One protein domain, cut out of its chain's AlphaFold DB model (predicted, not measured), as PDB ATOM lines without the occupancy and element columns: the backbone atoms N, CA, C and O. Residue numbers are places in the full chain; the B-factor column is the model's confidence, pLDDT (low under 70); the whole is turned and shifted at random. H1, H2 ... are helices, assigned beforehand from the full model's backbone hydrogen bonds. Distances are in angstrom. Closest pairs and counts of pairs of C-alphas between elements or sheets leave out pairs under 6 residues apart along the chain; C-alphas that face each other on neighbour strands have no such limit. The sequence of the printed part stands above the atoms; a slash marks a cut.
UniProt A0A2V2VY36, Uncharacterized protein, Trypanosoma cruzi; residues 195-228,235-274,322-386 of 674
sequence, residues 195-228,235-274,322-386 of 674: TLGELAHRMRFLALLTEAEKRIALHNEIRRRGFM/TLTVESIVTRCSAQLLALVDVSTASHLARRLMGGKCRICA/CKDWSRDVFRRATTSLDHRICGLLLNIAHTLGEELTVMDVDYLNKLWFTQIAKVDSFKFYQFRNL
ATOM      1  N   THR A 195     200.905 169.867 143.187       83.25
ATOM      2  CA  THR A 195     200.387 171.155 142.682       83.25
ATOM      3  C   THR A 195     201.379 171.916 141.794       83.25
ATOM      4  O   THR A 195     200.972 172.670 140.911       83.25
ATOM      5  N   LEU A 196     202.686 171.712 141.977       86.56
ATOM      6  CA  LEU A 196     203.748 172.392 141.229       86.56
ATOM      7  C   LEU A 196     203.787 171.967 139.759       86.56
ATOM      8  O   LEU A 196     204.071 172.815 138.921       86.56
ATOM      9  N   GLY A 197     203.513 170.694 139.445       84.25
ATOM     10  CA  GLY A 197     203.499 170.203 138.060       84.25
ATOM     11  C   GLY A 197     202.502 170.988 137.209       84.25
ATOM     12  O   GLY A 197     202.892 171.670 136.267       84.25
ATOM     13  N   GLU A 198     201.248 171.007 137.651       84.50
ATOM     14  CA  GLU A 198     200.119 171.682 137.004       84.50
ATOM     15  C   GLU A 198     200.349 173.196 136.796       84.50
ATOM     16  O   GLU A 198     200.043 173.756 135.735       84.50
ATOM     17  N   LEU A 199     200.970 173.867 137.778       86.81
ATOM     18  CA  LEU A 199     201.394 175.267 137.653       86.81
ATOM     19  C   LEU A 199     202.588 175.439 136.707       86.81
ATOM     20  O   LEU A 199     202.614 176.387 135.924       86.81
ATOM     21  N   ALA A 200     203.580 174.549 136.745       87.06
ATOM     22  CA  ALA A 200     204.728 174.599 135.846       87.06
ATOM     23  C   ALA A 200     204.300 174.367 134.387       87.06
ATOM     24  O   ALA A 200     204.785 175.063 133.496       87.06
ATOM     25  N   HIS A 201     203.353 173.460 134.132       84.94
ATOM     26  CA  HIS A 201     202.779 173.221 132.805       84.94
ATOM     27  C   HIS A 201     202.019 174.446 132.270       84.94
ATOM     28  O   HIS A 201     202.253 174.832 131.121       84.94
ATOM     29  N   ARG A 202     201.226 175.144 133.102       86.75
ATOM     30  CA  ARG A 202     200.621 176.449 132.743       86.75
ATOM     31  C   ARG A 202     201.649 177.551 132.514       86.75
ATOM     32  O   ARG A 202     201.553 178.271 131.528       86.75
ATOM     33  N   MET A 203     202.663 177.667 133.373       87.19
ATOM     34  CA  MET A 203     203.741 178.650 133.198       87.19
ATOM     35  C   MET A 203     204.510 178.428 131.885       87.19
ATOM     36  O   MET A 203     204.883 179.398 131.226       87.19
ATOM     37  N   ARG A 204     204.718 177.166 131.475       85.69
ATOM     38  CA  ARG A 204     205.302 176.821 130.165       85.69
ATOM     39  C   ARG A 204     204.362 177.184 129.014       85.69
ATOM     40  O   ARG A 204     204.851 177.689 128.007       85.69
ATOM     41  N   PHE A 205     203.048 176.993 129.170       86.12
ATOM     42  CA  PHE A 205     202.073 177.408 128.154       86.12
ATOM     43  C   PHE A 205     202.056 178.923 127.965       86.12
ATOM     44  O   PHE A 205     202.215 179.414 126.853       86.12
ATOM     45  N   LEU A 206     201.958 179.667 129.069       87.12
ATOM     46  CA  LEU A 206     201.963 181.126 129.081       87.12
ATOM     47  C   LEU A 206     203.224 181.688 128.405       87.12
ATOM     48  O   LEU A 206     203.138 182.627 127.613       87.12
ATOM     49  N   ALA A 207     204.392 181.094 128.678       85.44
ATOM     50  CA  ALA A 207     205.648 181.462 128.028       85.44
ATOM     51  C   ALA A 207     205.636 181.179 126.512       85.44
ATOM     52  O   ALA A 207     206.104 182.014 125.740       85.44
ATOM     53  N   LEU A 208     205.069 180.045 126.079       85.38
ATOM     54  CA  LEU A 208     204.878 179.722 124.660       85.38
ATOM     55  C   LEU A 208     203.941 180.708 123.966       85.38
ATOM     56  O   LEU A 208     204.287 181.188 122.892       85.38
ATOM     57  N   LEU A 209     202.794 181.030 124.566       86.31
ATOM     58  CA  LEU A 209     201.815 181.943 123.971       86.31
ATOM     59  C   LEU A 209     202.389 183.358 123.864       86.31
ATOM     60  O   LEU A 209     202.312 183.970 122.806       86.31
ATOM     61  N   THR A 210     203.085 183.825 124.905       88.00
ATOM     62  CA  THR A 210     203.785 185.122 124.896       88.00
ATOM     63  C   THR A 210     204.856 185.195 123.794       88.00
ATOM     64  O   THR A 210     205.096 186.252 123.217       88.00
ATOM     65  N   GLU A 211     205.545 184.090 123.503       84.94
ATOM     66  CA  GLU A 211     206.545 184.021 122.431       84.94
ATOM     67  C   GLU A 211     205.895 183.883 121.041       84.94
ATOM     68  O   GLU A 211     206.383 184.465 120.072       84.94
ATOM     69  N   ALA A 212     204.777 183.161 120.933       84.81
ATOM     70  CA  ALA A 212     203.998 183.043 119.702       84.81
ATOM     71  C   ALA A 212     203.385 184.393 119.292       84.81
ATOM     72  O   ALA A 212     203.596 184.824 118.161       84.81
ATOM     73  N   GLU A 213     202.732 185.097 120.221       87.50
ATOM     74  CA  GLU A 213     202.185 186.450 120.037       87.50
ATOM     75  C   GLU A 213     203.259 187.408 119.497       87.50
ATOM     76  O   GLU A 213     203.076 188.023 118.446       87.50
ATOM     77  N   LYS A 214     204.439 187.461 120.133       87.94
ATOM     78  CA  LYS A 214     205.573 188.285 119.671       87.94
ATOM     79  C   LYS A 214     206.038 187.934 118.261       87.94
ATOM     80  O   LYS A 214     206.365 188.834 117.488       87.94
ATOM     81  N   ARG A 215     206.093 186.645 117.913       85.44
ATOM     82  CA  ARG A 215     206.495 186.187 116.572       85.44
ATOM     83  C   ARG A 215     205.459 186.539 115.513       85.44
ATOM     84  O   ARG A 215     205.849 186.954 114.426       85.44
ATOM     85  N   ILE A 216     204.171 186.417 115.827       84.62
ATOM     86  CA  ILE A 216     203.066 186.779 114.928       84.62
ATOM     87  C   ILE A 216     203.026 188.296 114.736       84.62
ATOM     88  O   ILE A 216     203.000 188.759 113.598       84.62
ATOM     89  N   ALA A 217     203.150 189.077 115.812       86.00
ATOM     90  CA  ALA A 217     203.256 190.533 115.750       86.00
ATOM     91  C   ALA A 217     204.463 190.989 114.907       86.00
ATOM     92  O   ALA A 217     204.317 191.837 114.026       86.00
ATOM     93  N   LEU A 218     205.638 190.379 115.105       86.19
ATOM     94  CA  LEU A 218     206.827 190.634 114.286       86.19
ATOM     95  C   LEU A 218     206.602 190.255 112.813       86.19
ATOM     96  O   LEU A 218     206.995 191.004 111.923       86.19
ATOM     97  N   HIS A 219     205.962 189.119 112.539       83.44
ATOM     98  CA  HIS A 219     205.665 188.681 111.176       83.44
ATOM     99  C   HIS A 219     204.678 189.628 110.474       83.44
ATOM    100  O   HIS A 219     204.908 190.024 109.332       83.44
ATOM    101  N   ASN A 220     203.632 190.067 111.176       81.81
ATOM    102  CA  ASN A 220     202.688 191.076 110.699       81.81
ATOM    103  C   ASN A 220     203.387 192.420 110.437       81.81
ATOM    104  O   ASN A 220     203.113 193.062 109.427       81.81
ATOM    105  N   GLU A 221     204.354 192.816 111.266       86.06
ATOM    106  CA  GLU A 221     205.166 194.013 111.030       86.06
ATOM    107  C   GLU A 221     206.079 193.890 109.797       86.06
ATOM    108  O   GLU A 221     206.194 194.825 109.005       86.06
ATOM    109  N   ILE A 222     206.685 192.718 109.586       84.25
ATOM    110  CA  ILE A 222     207.499 192.408 108.400       84.25
ATOM    111  C   ILE A 222     206.638 192.434 107.123       84.25
ATOM    112  O   ILE A 222     207.076 193.003 106.118       84.25
ATOM    113  N   ARG A 223     205.406 191.897 107.170       81.62
ATOM    114  CA  ARG A 223     204.413 192.012 106.082       81.62
ATOM    115  C   ARG A 223     204.040 193.472 105.812       81.62
ATOM    116  O   ARG A 223     204.172 193.916 104.676       81.62
ATOM    117  N   ARG A 224     203.639 194.237 106.841       81.12
ATOM    118  CA  ARG A 224     203.234 195.657 106.714       81.12
ATOM    119  C   ARG A 224     204.315 196.536 106.081       81.12
ATOM    120  O   ARG A 224     203.995 197.491 105.386       81.12
ATOM    121  N   ARG A 225     205.593 196.203 106.289       85.06
ATOM    122  CA  ARG A 225     206.743 196.908 105.694       85.06
ATOM    123  C   ARG A 225     207.183 196.363 104.322       85.06
ATOM    124  O   ARG A 225     208.205 196.810 103.804       85.06
ATOM    125  N   GLY A 226     206.454 195.406 103.741       77.88
ATOM    126  CA  GLY A 226     206.710 194.866 102.400       77.88
ATOM    127  C   GLY A 226     207.959 193.985 102.276       77.88
ATOM    128  O   GLY A 226     208.488 193.825 101.180       77.88
ATOM    129  N   PHE A 227     208.469 193.421 103.378       71.44
ATOM    130  CA  PHE A 227     209.696 192.605 103.362       71.44
ATOM    131  C   PHE A 227     209.468 191.126 102.995       71.44
ATOM    132  O   PHE A 227     210.439 190.387 102.826       71.44
ATOM    133  N   MET A 228     208.215 190.681 102.859       67.00
ATOM    134  CA  MET A 228     207.848 189.343 102.382       67.00
ATOM    135  C   MET A 228     206.894 189.475 101.189       67.00
ATOM    136  O   MET A 228     205.883 190.159 101.291       67.00
ATOM    137  N   THR A 235     198.038 178.524 106.196       64.00
ATOM    138  CA  THR A 235     197.008 179.023 107.107       64.00
ATOM    139  C   THR A 235     197.442 178.692 108.538       64.00
ATOM    140  O   THR A 235     197.524 177.534 108.954       64.00
ATOM    141  N   LEU A 236     197.869 179.726 109.261       74.50
ATOM    142  CA  LEU A 236     198.372 179.629 110.625       74.50
ATOM    143  C   LEU A 236     197.188 179.788 111.570       74.50
ATOM    144  O   LEU A 236     196.905 180.895 112.004       74.50
ATOM    145  N   THR A 237     196.517 178.679 111.870       83.38
ATOM    146  CA  THR A 237     195.450 178.643 112.878       83.38
ATOM    147  C   THR A 237     196.031 178.620 114.292       83.38
ATOM    148  O   THR A 237     197.165 178.146 114.478       83.38
ATOM    149  N   VAL A 238     195.276 179.059 115.307       82.62
ATOM    150  CA  VAL A 238     195.705 178.969 116.721       82.62
ATOM    151  C   VAL A 238     196.039 177.523 117.107       82.62
ATOM    152  O   VAL A 238     197.057 177.269 117.759       82.62
ATOM    153  N   GLU A 239     195.267 176.547 116.627       85.19
ATOM    154  CA  GLU A 239     195.550 175.121 116.831       85.19
ATOM    155  C   GLU A 239     196.886 174.699 116.189       85.19
ATOM    156  O   GLU A 239     197.706 174.019 116.819       85.19
ATOM    157  N   SER A 240     197.171 175.154 114.962       82.25
ATOM    158  CA  SER A 240     198.439 174.873 114.273       82.25
ATOM    159  C   SER A 240     199.651 175.460 115.012       82.25
ATOM    160  O   SER A 240     200.750 174.898 114.960       82.25
ATOM    161  N   ILE A 241     199.449 176.571 115.730       81.81
ATOM    162  CA  ILE A 241     200.453 177.195 116.589       81.81
ATOM    163  C   ILE A 241     200.652 176.343 117.840       81.81
ATOM    164  O   ILE A 241     201.772 175.893 118.069       81.81
ATOM    165  N   VAL A 242     199.600 176.039 118.609       82.56
ATOM    166  CA  VAL A 242     199.705 175.221 119.836       82.56
ATOM    167  C   VAL A 242     200.352 173.862 119.540       82.56
ATOM    168  O   VAL A 242     201.304 173.467 120.221       82.56
ATOM    169  N   THR A 243     199.927 173.181 118.473       81.62
ATOM    170  CA  THR A 243     200.485 171.882 118.064       81.62
ATOM    171  C   THR A 243     201.960 171.975 117.664       81.62
ATOM    172  O   THR A 243     202.788 171.286 118.263       81.62
ATOM    173  N   ARG A 244     202.347 172.853 116.725       74.88
ATOM    174  CA  ARG A 244     203.758 172.983 116.287       74.88
ATOM    175  C   ARG A 244     204.675 173.511 117.384       74.88
ATOM    176  O   ARG A 244     205.807 173.042 117.524       74.88
ATOM    177  N   CYS A 245     204.208 174.489 118.153       70.06
ATOM    178  CA  CYS A 245     204.991 175.114 119.206       70.06
ATOM    179  C   CYS A 245     205.184 174.176 120.402       70.06
ATOM    180  O   CYS A 245     206.259 174.222 120.994       70.06
ATOM    181  N   SER A 246     204.243 173.271 120.708       71.31
ATOM    182  CA  SER A 246     204.436 172.264 121.766       71.31
ATOM    183  C   SER A 246     205.680 171.401 121.543       71.31
ATOM    184  O   SER A 246     206.523 171.304 122.433       71.31
ATOM    185  N   ALA A 247     205.891 170.896 120.327       65.88
ATOM    186  CA  ALA A 247     207.073 170.100 120.004       65.88
ATOM    187  C   ALA A 247     208.395 170.894 120.092       65.88
ATOM    188  O   ALA A 247     209.434 170.322 120.417       65.88
ATOM    189  N   GLN A 248     208.384 172.202 119.802       63.97
ATOM    190  CA  GLN A 248     209.607 173.016 119.694       63.97
ATOM    191  C   GLN A 248     209.970 173.778 120.979       63.97
ATOM    192  O   GLN A 248     211.144 173.864 121.334       63.97
ATOM    193  N   LEU A 249     208.991 174.329 121.704       60.06
ATOM    194  CA  LEU A 249     209.226 175.150 122.902       60.06
ATOM    195  C   LEU A 249     209.396 174.327 124.186       60.06
ATOM    196  O   LEU A 249     210.000 174.826 125.135       60.06
ATOM    197  N   LEU A 250     209.008 173.047 124.206       59.69
ATOM    198  CA  LEU A 250     209.371 172.123 125.296       59.69
ATOM    199  C   LEU A 250     210.888 171.856 125.399       59.69
ATOM    200  O   LEU A 250     211.331 171.308 126.413       59.69
ATOM    201  N   ALA A 251     211.665 172.268 124.389       59.16
ATOM    202  CA  ALA A 251     213.130 172.312 124.390       59.16
ATOM    203  C   ALA A 251     213.720 173.716 124.661       59.16
ATOM    204  O   ALA A 251     214.927 173.833 124.845       59.16
ATOM    205  N   LEU A 252     212.899 174.775 124.676       60.69
ATOM    206  CA  LEU A 252     213.327 176.167 124.898       60.69
ATOM    207  C   LEU A 252     212.960 176.697 126.294       60.69
ATOM    208  O   LEU A 252     213.627 177.599 126.795       60.69
ATOM    209  N   VAL A 253     211.906 176.162 126.921       65.94
ATOM    210  CA  VAL A 253     211.493 176.530 128.284       65.94
ATOM    211  C   VAL A 253     211.807 175.390 129.253       65.94
ATOM    212  O   VAL A 253     211.043 174.420 129.373       65.94
ATOM    213  N   ASP A 254     212.933 175.541 129.958       72.62
ATOM    214  CA  ASP A 254     213.371 174.691 131.067       72.62
ATOM    215  C   ASP A 254     212.244 174.444 132.082       72.62
ATOM    216  O   ASP A 254     211.633 175.375 132.613       72.62
ATOM    217  N   VAL A 255     212.063 173.185 132.484       80.38
ATOM    218  CA  VAL A 255     211.186 172.833 133.617       80.38
ATOM    219  C   VAL A 255     211.642 173.549 134.899       80.38
ATOM    220  O   VAL A 255     210.810 173.988 135.691       80.38
ATOM    221  N   SER A 256     212.955 173.753 135.068       81.38
ATOM    222  CA  SER A 256     213.542 174.468 136.211       81.38
ATOM    223  C   SER A 256     213.132 175.947 136.288       81.38
ATOM    224  O   SER A 256     212.839 176.450 137.373       81.38
ATOM    225  N   THR A 257     213.066 176.658 135.156       83.38
ATOM    226  CA  THR A 257     212.679 178.078 135.140       83.38
ATOM    227  C   THR A 257     211.178 178.228 135.360       83.38
ATOM    228  O   THR A 257     210.772 179.059 136.171       83.38
ATOM    229  N   ALA A 258     210.364 177.369 134.739       85.06
ATOM    230  CA  ALA A 258     208.924 177.314 134.981       85.06
ATOM    231  C   ALA A 258     208.597 177.001 136.452       85.06
ATOM    232  O   ALA A 258     207.786 177.697 137.061       85.06
ATOM    233  N   SER A 259     209.292 176.029 137.053       87.56
ATOM    234  CA  SER A 259     209.139 175.662 138.468       87.56
ATOM    235  C   SER A 259     209.528 176.813 139.396       87.56
ATOM    236  O   SER A 259     208.786 177.149 140.318       87.56
ATOM    237  N   HIS A 260     210.650 177.492 139.134       87.94
ATOM    238  CA  HIS A 260     211.044 178.678 139.895       87.94
ATOM    239  C   HIS A 260     209.994 179.800 139.816       87.94
ATOM    240  O   HIS A 260     209.640 180.377 140.849       87.94
ATOM    241  N   LEU A 261     209.462 180.090 138.624       84.88
ATOM    242  CA  LEU A 261     208.423 181.107 138.446       84.88
ATOM    243  C   LEU A 261     207.107 180.716 139.135       84.88
ATOM    244  O   LEU A 261     206.524 181.562 139.808       84.88
ATOM    245  N   ALA A 262     206.692 179.447 139.067       86.19
ATOM    246  CA  ALA A 262     205.533 178.930 139.797       86.19
ATOM    247  C   ALA A 262     205.703 179.079 141.324       86.19
ATOM    248  O   ALA A 262     204.808 179.587 141.999       86.19
ATOM    249  N   ARG A 263     206.881 178.765 141.885       87.44
ATOM    250  CA  ARG A 263     207.164 179.024 143.314       87.44
ATOM    251  C   ARG A 263     207.132 180.518 143.654       87.44
ATOM    252  O   ARG A 263     206.648 180.893 144.719       87.44
ATOM    253  N   ARG A 264     207.604 181.400 142.765       85.31
ATOM    254  CA  ARG A 264     207.484 182.860 142.956       85.31
ATOM    255  C   ARG A 264     206.036 183.350 142.901       85.31
ATOM    256  O   ARG A 264     205.720 184.309 143.604       85.31
ATOM    257  N   LEU A 265     205.195 182.711 142.087       82.31
ATOM    258  CA  LEU A 265     203.755 182.958 141.979       82.31
ATOM    259  C   LEU A 265     203.059 182.626 143.304       82.31
ATOM    260  O   LEU A 265     202.494 183.512 143.937       82.31
ATOM    261  N   MET A 266     203.238 181.389 143.784       80.38
ATOM    262  CA  MET A 266     202.714 180.906 145.068       80.38
ATOM    263  C   MET A 266     203.230 181.722 146.263       80.38
ATOM    264  O   MET A 266     202.519 181.925 147.240       80.38
ATOM    265  N   GLY A 267     204.457 182.248 146.180       74.00
ATOM    266  CA  GLY A 267     205.030 183.145 147.185       74.00
ATOM    267  C   GLY A 267     204.563 184.609 147.123       74.00
ATOM    268  O   GLY A 267     205.106 185.420 147.875       74.00
ATOM    269  N   GLY A 268     203.645 184.977 146.218       67.69
ATOM    270  CA  GLY A 268     203.143 186.351 146.042       67.69
ATOM    271  C   GLY A 268     204.163 187.351 145.472       67.69
ATOM    272  O   GLY A 268     203.950 188.556 145.521       67.69
ATOM    273  N   LYS A 269     205.298 186.873 144.942       59.25
ATOM    274  CA  LYS A 269     206.455 187.684 144.499       59.25
ATOM    275  C   LYS A 269     206.629 187.711 142.979       59.25
ATOM    276  O   LYS A 269     207.732 187.962 142.467       59.25
ATOM    277  N   CYS A 270     205.565 187.402 142.247       58.16
ATOM    278  CA  CYS A 270     205.554 187.367 140.795       58.16
ATOM    279  C   CYS A 270     204.647 188.473 140.252       58.16
ATOM    280  O   CYS A 270     203.431 188.412 140.404       58.16
ATOM    281  N   ARG A 271     205.234 189.464 139.566       55.72
ATOM    282  CA  ARG A 271     204.484 190.558 138.919       55.72
ATOM    283  C   ARG A 271     203.608 190.091 137.742       55.72
ATOM    284  O   ARG A 271     202.863 190.890 137.202       55.72
ATOM    285  N   ILE A 272     203.659 188.810 137.361       53.53
ATOM    286  CA  ILE A 272     202.797 188.228 136.316       53.53
ATOM    287  C   ILE A 272     201.308 188.265 136.725       53.53
ATOM    288  O   ILE A 272     200.454 188.374 135.849       53.53
ATOM    289  N   CYS A 273     201.011 188.262 138.033       40.94
ATOM    290  CA  CYS A 273     199.662 188.441 138.596       40.94
ATOM    291  C   CYS A 273     199.326 189.890 138.985       40.94
ATOM    292  O   CYS A 273     198.283 190.122 139.589       40.94
ATOM    293  N   ALA A 274     200.195 190.867 138.701       33.75
ATOM    294  CA  ALA A 274     199.824 192.266 138.874       33.75
ATOM    295  C   ALA A 274     198.867 192.638 137.736       33.75
ATOM    296  O   ALA A 274     199.307 192.974 136.637       33.75
ATOM    297  N   CYS A 322     206.747 177.910 156.503       42.88
ATOM    298  CA  CYS A 322     205.670 177.629 155.546       42.88
ATOM    299  C   CYS A 322     204.741 178.833 155.299       42.88
ATOM    300  O   CYS A 322     203.677 178.985 155.883       42.88
ATOM    301  N   LYS A 323     205.109 179.655 154.303       53.50
ATOM    302  CA  LYS A 323     204.117 180.437 153.548       53.50
ATOM    303  C   LYS A 323     203.254 179.447 152.779       53.50
ATOM    304  O   LYS A 323     203.635 179.033 151.682       53.50
ATOM    305  N   ASP A 324     202.194 178.996 153.436       57.16
ATOM    306  CA  ASP A 324     201.501 177.770 153.075       57.16
ATOM    307  C   ASP A 324     200.999 177.780 151.638       57.16
ATOM    308  O   ASP A 324     200.321 178.703 151.176       57.16
ATOM    309  N   TRP A 325     201.277 176.675 150.951       70.06
ATOM    310  CA  TRP A 325     200.611 176.308 149.709       70.06
ATOM    311  C   TRP A 325     199.174 175.883 150.025       70.06
ATOM    312  O   TRP A 325     198.821 174.704 149.972       70.06
ATOM    313  N   SER A 326     198.348 176.854 150.416       74.06
ATOM    314  CA  SER A 326     196.936 176.622 150.681       74.06
ATOM    315  C   SER A 326     196.186 176.366 149.375       74.06
ATOM    316  O   SER A 326     196.565 176.849 148.300       74.06
ATOM    317  N   ARG A 327     195.070 175.639 149.479       77.50
ATOM    318  CA  ARG A 327     194.173 175.360 148.349       77.50
ATOM    319  C   ARG A 327     193.692 176.648 147.668       77.50
ATOM    320  O   ARG A 327     193.460 176.642 146.464       77.50
ATOM    321  N   ASP A 328     193.601 177.754 148.403       76.31
ATOM    322  CA  ASP A 328     193.075 179.028 147.902       76.31
ATOM    323  C   ASP A 328     194.169 179.950 147.342       76.31
ATOM    324  O   ASP A 328     193.898 180.766 146.461       76.31
ATOM    325  N   VAL A 329     195.426 179.808 147.784       79.25
ATOM    326  CA  VAL A 329     196.582 180.381 147.067       79.25
ATOM    327  C   VAL A 329     196.758 179.661 145.730       79.25
ATOM    328  O   VAL A 329     196.877 180.327 144.706       79.25
ATOM    329  N   PHE A 330     196.680 178.323 145.721       82.69
ATOM    330  CA  PHE A 330     196.727 177.530 144.490       82.69
ATOM    331  C   PHE A 330     195.592 177.908 143.530       82.69
ATOM    332  O   PHE A 330     195.870 178.265 142.392       82.69
ATOM    333  N   ARG A 331     194.328 177.926 143.990       81.69
ATOM    334  CA  ARG A 331     193.185 178.333 143.152       81.69
ATOM    335  C   ARG A 331     193.382 179.715 142.530       81.69
ATOM    336  O   ARG A 331     193.199 179.837 141.328       81.69
ATOM    337  N   ARG A 332     193.800 180.725 143.306       83.00
ATOM    338  CA  ARG A 332     194.051 182.087 142.787       83.00
ATOM    339  C   ARG A 332     195.222 182.157 141.807       83.00
ATOM    340  O   ARG A 332     195.157 182.910 140.840       83.00
ATOM    341  N   ALA A 333     196.288 181.393 142.043       83.44
ATOM    342  CA  ALA A 333     197.416 181.309 141.121       83.44
ATOM    343  C   ALA A 333     196.995 180.669 139.789       83.44
ATOM    344  O   ALA A 333     197.276 181.226 138.732       83.44
ATOM    345  N   THR A 334     196.270 179.549 139.847       84.88
ATOM    346  CA  THR A 334     195.744 178.838 138.676       84.88
ATOM    347  C   THR A 334     194.776 179.715 137.888       84.88
ATOM    348  O   THR A 334     195.052 179.994 136.724       84.88
ATOM    349  N   THR A 335     193.737 180.277 138.522       83.69
ATOM    350  CA  THR A 335     192.781 181.153 137.822       83.69
ATOM    351  C   THR A 335     193.458 182.380 137.215       83.69
ATOM    352  O   THR A 335     193.141 182.736 136.085       83.69
ATOM    353  N   SER A 336     194.422 183.008 137.899       84.94
ATOM    354  CA  SER A 336     195.155 184.152 137.339       84.94
ATOM    355  C   SER A 336     196.016 183.786 136.125       84.94
ATOM    356  O   SER A 336     196.169 184.625 135.234       84.94
ATOM    357  N   LEU A 337     196.578 182.573 136.071       86.44
ATOM    358  CA  LEU A 337     197.265 182.080 134.874       86.44
ATOM    359  C   LEU A 337     196.269 181.786 133.754       86.44
ATOM    360  O   LEU A 337     196.516 182.208 132.629       86.44
ATOM    361  N   ASP A 338     195.150 181.133 134.068       86.56
ATOM    362  CA  ASP A 338     194.118 180.767 133.095       86.56
ATOM    363  C   ASP A 338     193.536 182.014 132.412       86.56
ATOM    364  O   ASP A 338     193.552 182.092 131.188       86.56
ATOM    365  N   HIS A 339     193.166 183.060 133.165       87.44
ATOM    366  CA  HIS A 339     192.697 184.336 132.592       87.44
ATOM    367  C   HIS A 339     193.716 184.944 131.613       87.44
ATOM    368  O   HIS A 339     193.346 185.473 130.564       87.44
ATOM    369  N   ARG A 340     195.015 184.858 131.932       87.12
ATOM    370  CA  ARG A 340     196.082 185.411 131.088       87.12
ATOM    371  C   ARG A 340     196.383 184.532 129.869       87.12
ATOM    372  O   ARG A 340     196.743 185.062 128.823       87.12
ATOM    373  N   ILE A 341     196.213 183.217 129.989       89.31
ATOM    374  CA  ILE A 341     196.259 182.262 128.875       89.31
ATOM    375  C   ILE A 341     195.100 182.540 127.908       89.31
ATOM    376  O   ILE A 341     195.352 182.705 126.718       89.31
ATOM    377  N   CYS A 342     193.870 182.694 128.412       88.31
ATOM    378  CA  CYS A 342     192.699 183.058 127.610       88.31
ATOM    379  C   CYS A 342     192.911 184.387 126.870       88.31
ATOM    380  O   CYS A 342     192.727 184.441 125.658       88.31
ATOM    381  N   GLY A 343     193.375 185.434 127.566       88.50
ATOM    382  CA  GLY A 343     193.672 186.729 126.945       88.50
ATOM    383  C   GLY A 343     194.712 186.640 125.819       88.50
ATOM    384  O   GLY A 343     194.503 187.202 124.750       88.50
ATOM    385  N   LEU A 344     195.796 185.878 126.009       88.31
ATOM    386  CA  LEU A 344     196.793 185.666 124.949       88.31
ATOM    387  C   LEU A 344     196.251 184.839 123.775       88.31
ATOM    388  O   LEU A 344     196.599 185.127 122.634       88.31
ATOM    389  N   LEU A 345     195.412 183.828 124.022       89.25
ATOM    390  CA  LEU A 345     194.784 183.039 122.954       89.25
ATOM    391  C   LEU A 345     193.836 183.900 122.107       89.25
ATOM    392  O   LEU A 345     193.912 183.842 120.883       89.25
ATOM    393  N   LEU A 346     193.017 184.742 122.745       88.69
ATOM    394  CA  LEU A 346     192.128 185.691 122.068       88.69
ATOM    395  C   LEU A 346     192.913 186.752 121.280       88.69
ATOM    396  O   LEU A 346     192.599 186.993 120.116       88.69
ATOM    397  N   ASN A 347     193.978 187.322 121.859       88.69
ATOM    398  CA  ASN A 347     194.885 188.226 121.141       88.69
ATOM    399  C   ASN A 347     195.471 187.555 119.890       88.69
ATOM    400  O   ASN A 347     195.458 188.137 118.805       88.69
ATOM    401  N   ILE A 348     195.985 186.328 120.033       88.19
ATOM    402  CA  ILE A 348     196.579 185.575 118.927       88.19
ATOM    403  C   ILE A 348     195.530 185.322 117.837       88.19
ATOM    404  O   ILE A 348     195.803 185.647 116.683       88.19
ATOM    405  N   ALA A 349     194.335 184.839 118.188       87.56
ATOM    406  CA  ALA A 349     193.241 184.606 117.243       87.56
ATOM    407  C   ALA A 349     192.866 185.883 116.473       87.56
ATOM    408  O   ALA A 349     192.919 185.905 115.243       87.56
ATOM    409  N   HIS A 350     192.656 186.996 117.184       86.56
ATOM    410  CA  HIS A 350     192.377 188.296 116.576       86.56
ATOM    411  C   HIS A 350     193.506 188.762 115.632       86.56
ATOM    412  O   HIS A 350     193.239 189.281 114.551       86.56
ATOM    413  N   THR A 351     194.786 188.538 115.970       84.50
ATOM    414  CA  THR A 351     195.914 188.869 115.063       84.50
ATOM    415  C   THR A 351     196.042 187.964 113.832       84.50
ATOM    416  O   THR A 351     196.828 188.284 112.930       84.50
ATOM    417  N   LEU A 352     195.304 186.853 113.797       83.00
ATOM    418  CA  LEU A 352     195.231 185.899 112.687       83.00
ATOM    419  C   LEU A 352     193.918 186.020 111.894       83.00
ATOM    420  O   LEU A 352     193.847 185.487 110.789       83.00
ATOM    421  N   GLY A 353     192.926 186.751 112.414       81.25
ATOM    422  CA  GLY A 353     191.582 186.844 111.839       81.25
ATOM    423  C   GLY A 353     190.679 185.654 112.183       81.25
ATOM    424  O   GLY A 353     189.734 185.389 111.448       81.25
ATOM    425  N   GLU A 354     190.978 184.928 113.264       85.06
ATOM    426  CA  GLU A 354     190.153 183.828 113.774       85.06
ATOM    427  C   GLU A 354     189.301 184.302 114.960       85.06
ATOM    428  O   GLU A 354     189.777 185.043 115.825       85.06
ATOM    429  N   GLU A 355     188.055 183.836 115.030       83.81
ATOM    430  CA  GLU A 355     187.198 183.969 116.210       83.81
ATOM    431  C   GLU A 355     187.284 182.678 117.038       83.81
ATOM    432  O   GLU A 355     187.177 181.581 116.493       83.81
ATOM    433  N   LEU A 356     187.494 182.798 118.354       85.69
ATOM    434  CA  LEU A 356     187.507 181.663 119.285       85.69
ATOM    435  C   LEU A 356     186.315 181.750 120.231       85.69
ATOM    436  O   LEU A 356     186.119 182.763 120.906       85.69
ATOM    437  N   THR A 357     185.573 180.655 120.359       85.81
ATOM    438  CA  THR A 357     184.582 180.484 121.422       85.81
ATOM    439  C   THR A 357     185.250 180.027 122.725       85.81
ATOM    440  O   THR A 357     186.406 179.592 122.758       85.81
ATOM    441  N   VAL A 358     184.498 180.062 123.830       80.62
ATOM    442  CA  VAL A 358     184.943 179.514 125.125       80.62
ATOM    443  C   VAL A 358     185.303 178.022 125.009       80.62
ATOM    444  O   VAL A 358     186.281 177.575 125.610       80.62
ATOM    445  N   MET A 359     184.564 177.265 124.188       83.44
ATOM    446  CA  MET A 359     184.808 175.838 123.964       83.44
ATOM    447  C   MET A 359     186.140 175.581 123.249       83.44
ATOM    448  O   MET A 359     186.830 174.615 123.580       83.44
ATOM    449  N   ASP A 360     186.534 176.463 122.330       84.50
ATOM    450  CA  ASP A 360     187.792 176.344 121.587       84.50
ATOM    451  C   ASP A 360     189.000 176.625 122.487       84.50
ATOM    452  O   ASP A 360     190.007 175.923 122.424       84.50
ATOM    453  N   VAL A 361     188.891 177.599 123.395       82.94
ATOM    454  CA  VAL A 361     189.928 177.881 124.403       82.94
ATOM    455  C   VAL A 361     190.128 176.680 125.337       82.94
ATOM    456  O   VAL A 361     191.264 176.278 125.608       82.94
ATOM    457  N   ASP A 362     189.040 176.050 125.778       83.88
ATOM    458  CA  ASP A 362     189.075 174.820 126.571       83.88
ATOM    459  C   ASP A 362     189.665 173.631 125.797       83.88
ATOM    460  O   ASP A 362     190.442 172.845 126.351       83.88
ATOM    461  N   TYR A 363     189.325 173.498 124.514       87.38
ATOM    462  CA  TYR A 363     189.896 172.493 123.621       87.38
ATOM    463  C   TYR A 363     191.408 172.691 123.449       87.38
ATOM    464  O   TYR A 363     192.173 171.745 123.638       87.38
ATOM    465  N   LEU A 364     191.863 173.919 123.185       83.19
ATOM    466  CA  LEU A 364     193.278 174.264 123.021       83.19
ATOM    467  C   LEU A 364     194.087 174.026 124.308       83.19
ATOM    468  O   LEU A 364     195.200 173.500 124.241       83.19
ATOM    469  N   ASN A 365     193.514 174.325 125.479       83.75
ATOM    470  CA  ASN A 365     194.093 173.963 126.776       83.75
ATOM    471  C   ASN A 365     194.236 172.434 126.923       83.75
ATOM    472  O   ASN A 365     195.327 171.937 127.212       83.75
ATOM    473  N   LYS A 366     193.169 171.661 126.677       84.94
ATOM    474  CA  LYS A 366     193.190 170.182 126.752       84.94
ATOM    475  C   LYS A 366     194.188 169.569 125.764       84.94
ATOM    476  O   LYS A 366     194.932 168.649 126.124       84.94
ATOM    477  N   LEU A 367     194.250 170.099 124.543       84.50
ATOM    478  CA  LEU A 367     195.206 169.718 123.507       84.50
ATOM    479  C   LEU A 367     196.643 169.957 123.986       84.50
ATOM    480  O   LEU A 367     197.469 169.047 123.914       84.50
ATOM    481  N   TRP A 368     196.926 171.133 124.550       81.25
ATOM    482  CA  TRP A 368     198.226 171.470 125.126       81.25
ATOM    483  C   TRP A 368     198.662 170.488 126.225       81.25
ATOM    484  O   TRP A 368     199.737 169.891 126.110       81.25
ATOM    485  N   PHE A 369     197.830 170.253 127.249       81.50
ATOM    486  CA  PHE A 369     198.154 169.303 128.324       81.50
ATOM    487  C   PHE A 369     198.397 167.884 127.786       81.50
ATOM    488  O   PHE A 369     199.358 167.226 128.190       81.50
ATOM    489  N   THR A 370     197.599 167.448 126.807       82.25
ATOM    490  CA  THR A 370     197.765 166.149 126.136       82.25
ATOM    491  C   THR A 370     199.106 166.047 125.398       82.25
ATOM    492  O   THR A 370     199.759 165.003 125.453       82.25
ATOM    493  N   GLN A 371     199.552 167.112 124.722       77.38
ATOM    494  CA  GLN A 371     200.848 167.116 124.032       77.38
ATOM    495  C   GLN A 371     202.028 167.128 125.013       77.38
ATOM    496  O   GLN A 371     202.996 166.399 124.792       77.38
ATOM    497  N   ILE A 372     201.960 167.881 126.121       73.38
ATOM    498  CA  ILE A 372     203.040 167.828 127.120       73.38
ATOM    499  C   ILE A 372     203.118 166.448 127.774       73.38
ATOM    500  O   ILE A 372     204.215 165.908 127.891       73.38
ATOM    501  N   ALA A 373     201.981 165.861 128.164       72.25
ATOM    502  CA  ALA A 373     201.949 164.553 128.816       72.25
ATOM    503  C   ALA A 373     202.650 163.476 127.968       72.25
ATOM    504  O   ALA A 373     203.440 162.698 128.501       72.25
ATOM    505  N   LYS A 374     202.448 163.500 126.642       71.50
ATOM    506  CA  LYS A 374     203.148 162.635 125.673       71.50
ATOM    507  C   LYS A 374     204.663 162.872 125.620       71.50
ATOM    508  O   LYS A 374     205.423 161.929 125.423       71.50
ATOM    509  N   VAL A 375     205.126 164.113 125.771       64.88
ATOM    510  CA  VAL A 375     206.561 164.448 125.711       64.88
ATOM    511  C   VAL A 375     207.271 164.153 127.032       64.88
ATOM    512  O   VAL A 375     208.389 163.633 127.018       64.88
ATOM    513  N   ASP A 376     206.641 164.452 128.166       65.88
ATOM    514  CA  ASP A 376     207.197 164.151 129.486       65.88
ATOM    515  C   ASP A 376     207.217 162.622 129.728       65.88
ATOM    516  O   ASP A 376     208.210 162.111 130.255       65.88
ATOM    517  N   SER A 377     206.221 161.860 129.239       61.00
ATOM    518  CA  SER A 377     206.263 160.387 129.251       61.00
ATOM    519  C   SER A 377     207.328 159.819 128.306       61.00
ATOM    520  O   SER A 377     208.116 158.973 128.726       61.00
ATOM    521  N   PHE A 378     207.449 160.323 127.070       58.34
ATOM    522  CA  PHE A 378     208.496 159.884 126.135       58.34
ATOM    523  C   PHE A 378     209.908 160.084 126.711       58.34
ATOM    524  O   PHE A 378     210.745 159.182 126.634       58.34
ATOM    525  N   LYS A 379     210.164 161.228 127.364       55.78
ATOM    526  CA  LYS A 379     211.420 161.461 128.095       55.78
ATOM    527  C   LYS A 379     211.622 160.425 129.203       55.78
ATOM    528  O   LYS A 379     212.716 159.880 129.316       55.78
ATOM    529  N   PHE A 380     210.588 160.123 129.990       51.00
ATOM    530  CA  PHE A 380     210.656 159.124 131.060       51.00
ATOM    531  C   PHE A 380     211.023 157.721 130.538       51.00
ATOM    532  O   PHE A 380     211.930 157.089 131.081       51.00
ATOM    533  N   TYR A 381     210.410 157.264 129.439       43.62
ATOM    534  CA  TYR A 381     210.777 155.997 128.788       43.62
ATOM    535  C   TYR A 381     212.213 156.011 128.245       43.62
ATOM    536  O   TYR A 381     212.952 155.046 128.436       43.62
ATOM    537  N   GLN A 382     212.656 157.117 127.639       46.22
ATOM    538  CA  GLN A 382     214.035 157.246 127.163       46.22
ATOM    539  C   GLN A 382     215.057 157.170 128.316       46.22
ATOM    540  O   GLN A 382     216.091 156.516 128.174       46.22
ATOM    541  N   PHE A 383     214.756 157.771 129.475       44.75
ATOM    542  CA  PHE A 383     215.582 157.650 130.684       44.75
ATOM    543  C   PHE A 383     215.587 156.232 131.271       44.75
ATOM    544  O   PHE A 383     216.625 155.796 131.772       44.75
ATOM    545  N   ARG A 384     214.474 155.492 131.187       32.84
ATOM    546  CA  ARG A 384     214.406 154.091 131.630       32.84
ATOM    547  C   ARG A 384     215.276 153.176 130.762       32.84
ATOM    548  O   ARG A 384     216.117 152.461 131.297       32.84
ATOM    549  N   ASN A 385     215.173 153.290 129.438       35.28
ATOM    550  CA  ASN A 385     215.943 152.464 128.496       35.28
ATOM    551  C   ASN A 385     217.465 152.726 128.571       35.28
ATOM    552  O   ASN A 385     218.262 151.835 128.281       35.28
ATOM    553  N   LEU A 386     217.870 153.931 128.998       42.34
ATOM    554  CA  LEU A 386     219.261 154.287 129.319       42.34
ATOM    555  C   LEU A 386     219.759 153.704 130.654       42.34
ATOM    556  O   LEU A 386     220.964 153.621 130.867       42.34
TER     557      LEU A 386
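This is residues 195 to 228, 235 to 274 and 322 to 386 of the 674 residues of an uncharacterized protein of Trypanosoma cruzi (UniProt A0A2V2VY36). Two long helices, H1 and H4, lie side by side and run the same way, and a second pair, H2 and H5, lies steeply across one side of them. The short H3 crosses H1 near its first residues, and the last residues of H5, 377 to 386, stick out from the body. The printed part has 139 residues with five named helices, H1 to H5 in chain order, and no named strand: the class is all helix. It is compact, with a radius of gyration of the C-alphas of 16.5 A and spans of 55 by 43 by 28 A.

H1, residues 195 to 224, is 43.6 A long and begins at C-alpha 195 (200.387, 171.155, 142.682). H4 is residues 327 to 352, 37.2 A. H2 is residues 238 to 249 and H3 residues 255 to 266. H5, residues 358 to 386, is 42.8 A long and ends at C-alpha 386 (219.261, 154.287, 129.319).

H1 is the hub, touching the four other helices. It touches H4 at a shallow tilt of 19 degrees, closest at the C-alphas of Glu 213 and Ile 348, 5.8 A. With residues 196 to 204 alone it touches H3, about perpendicular at 74 degrees, closest at the C-alphas of Ala 200 and Ala 258, 5.1 A. H2 touches H5 at a shallow tilt of 23 degrees, the same way, closest at the C-alphas of Glu 239 and Leu 364, 6.6 A. H3 and H5 are apart. Every O i to N i+4 pair is within hydrogen-bond range in H1, H3 and H5, against 6 of 8 in H2 and 21 of 22 in H4.

Residues 229 to 234 and 275 to 321 are not printed, with C-alpha gaps of 15.7 A and 22.9 A. No link printed whole is long. The pLDDT is under 70 in 31 residues, among them 375 to 386.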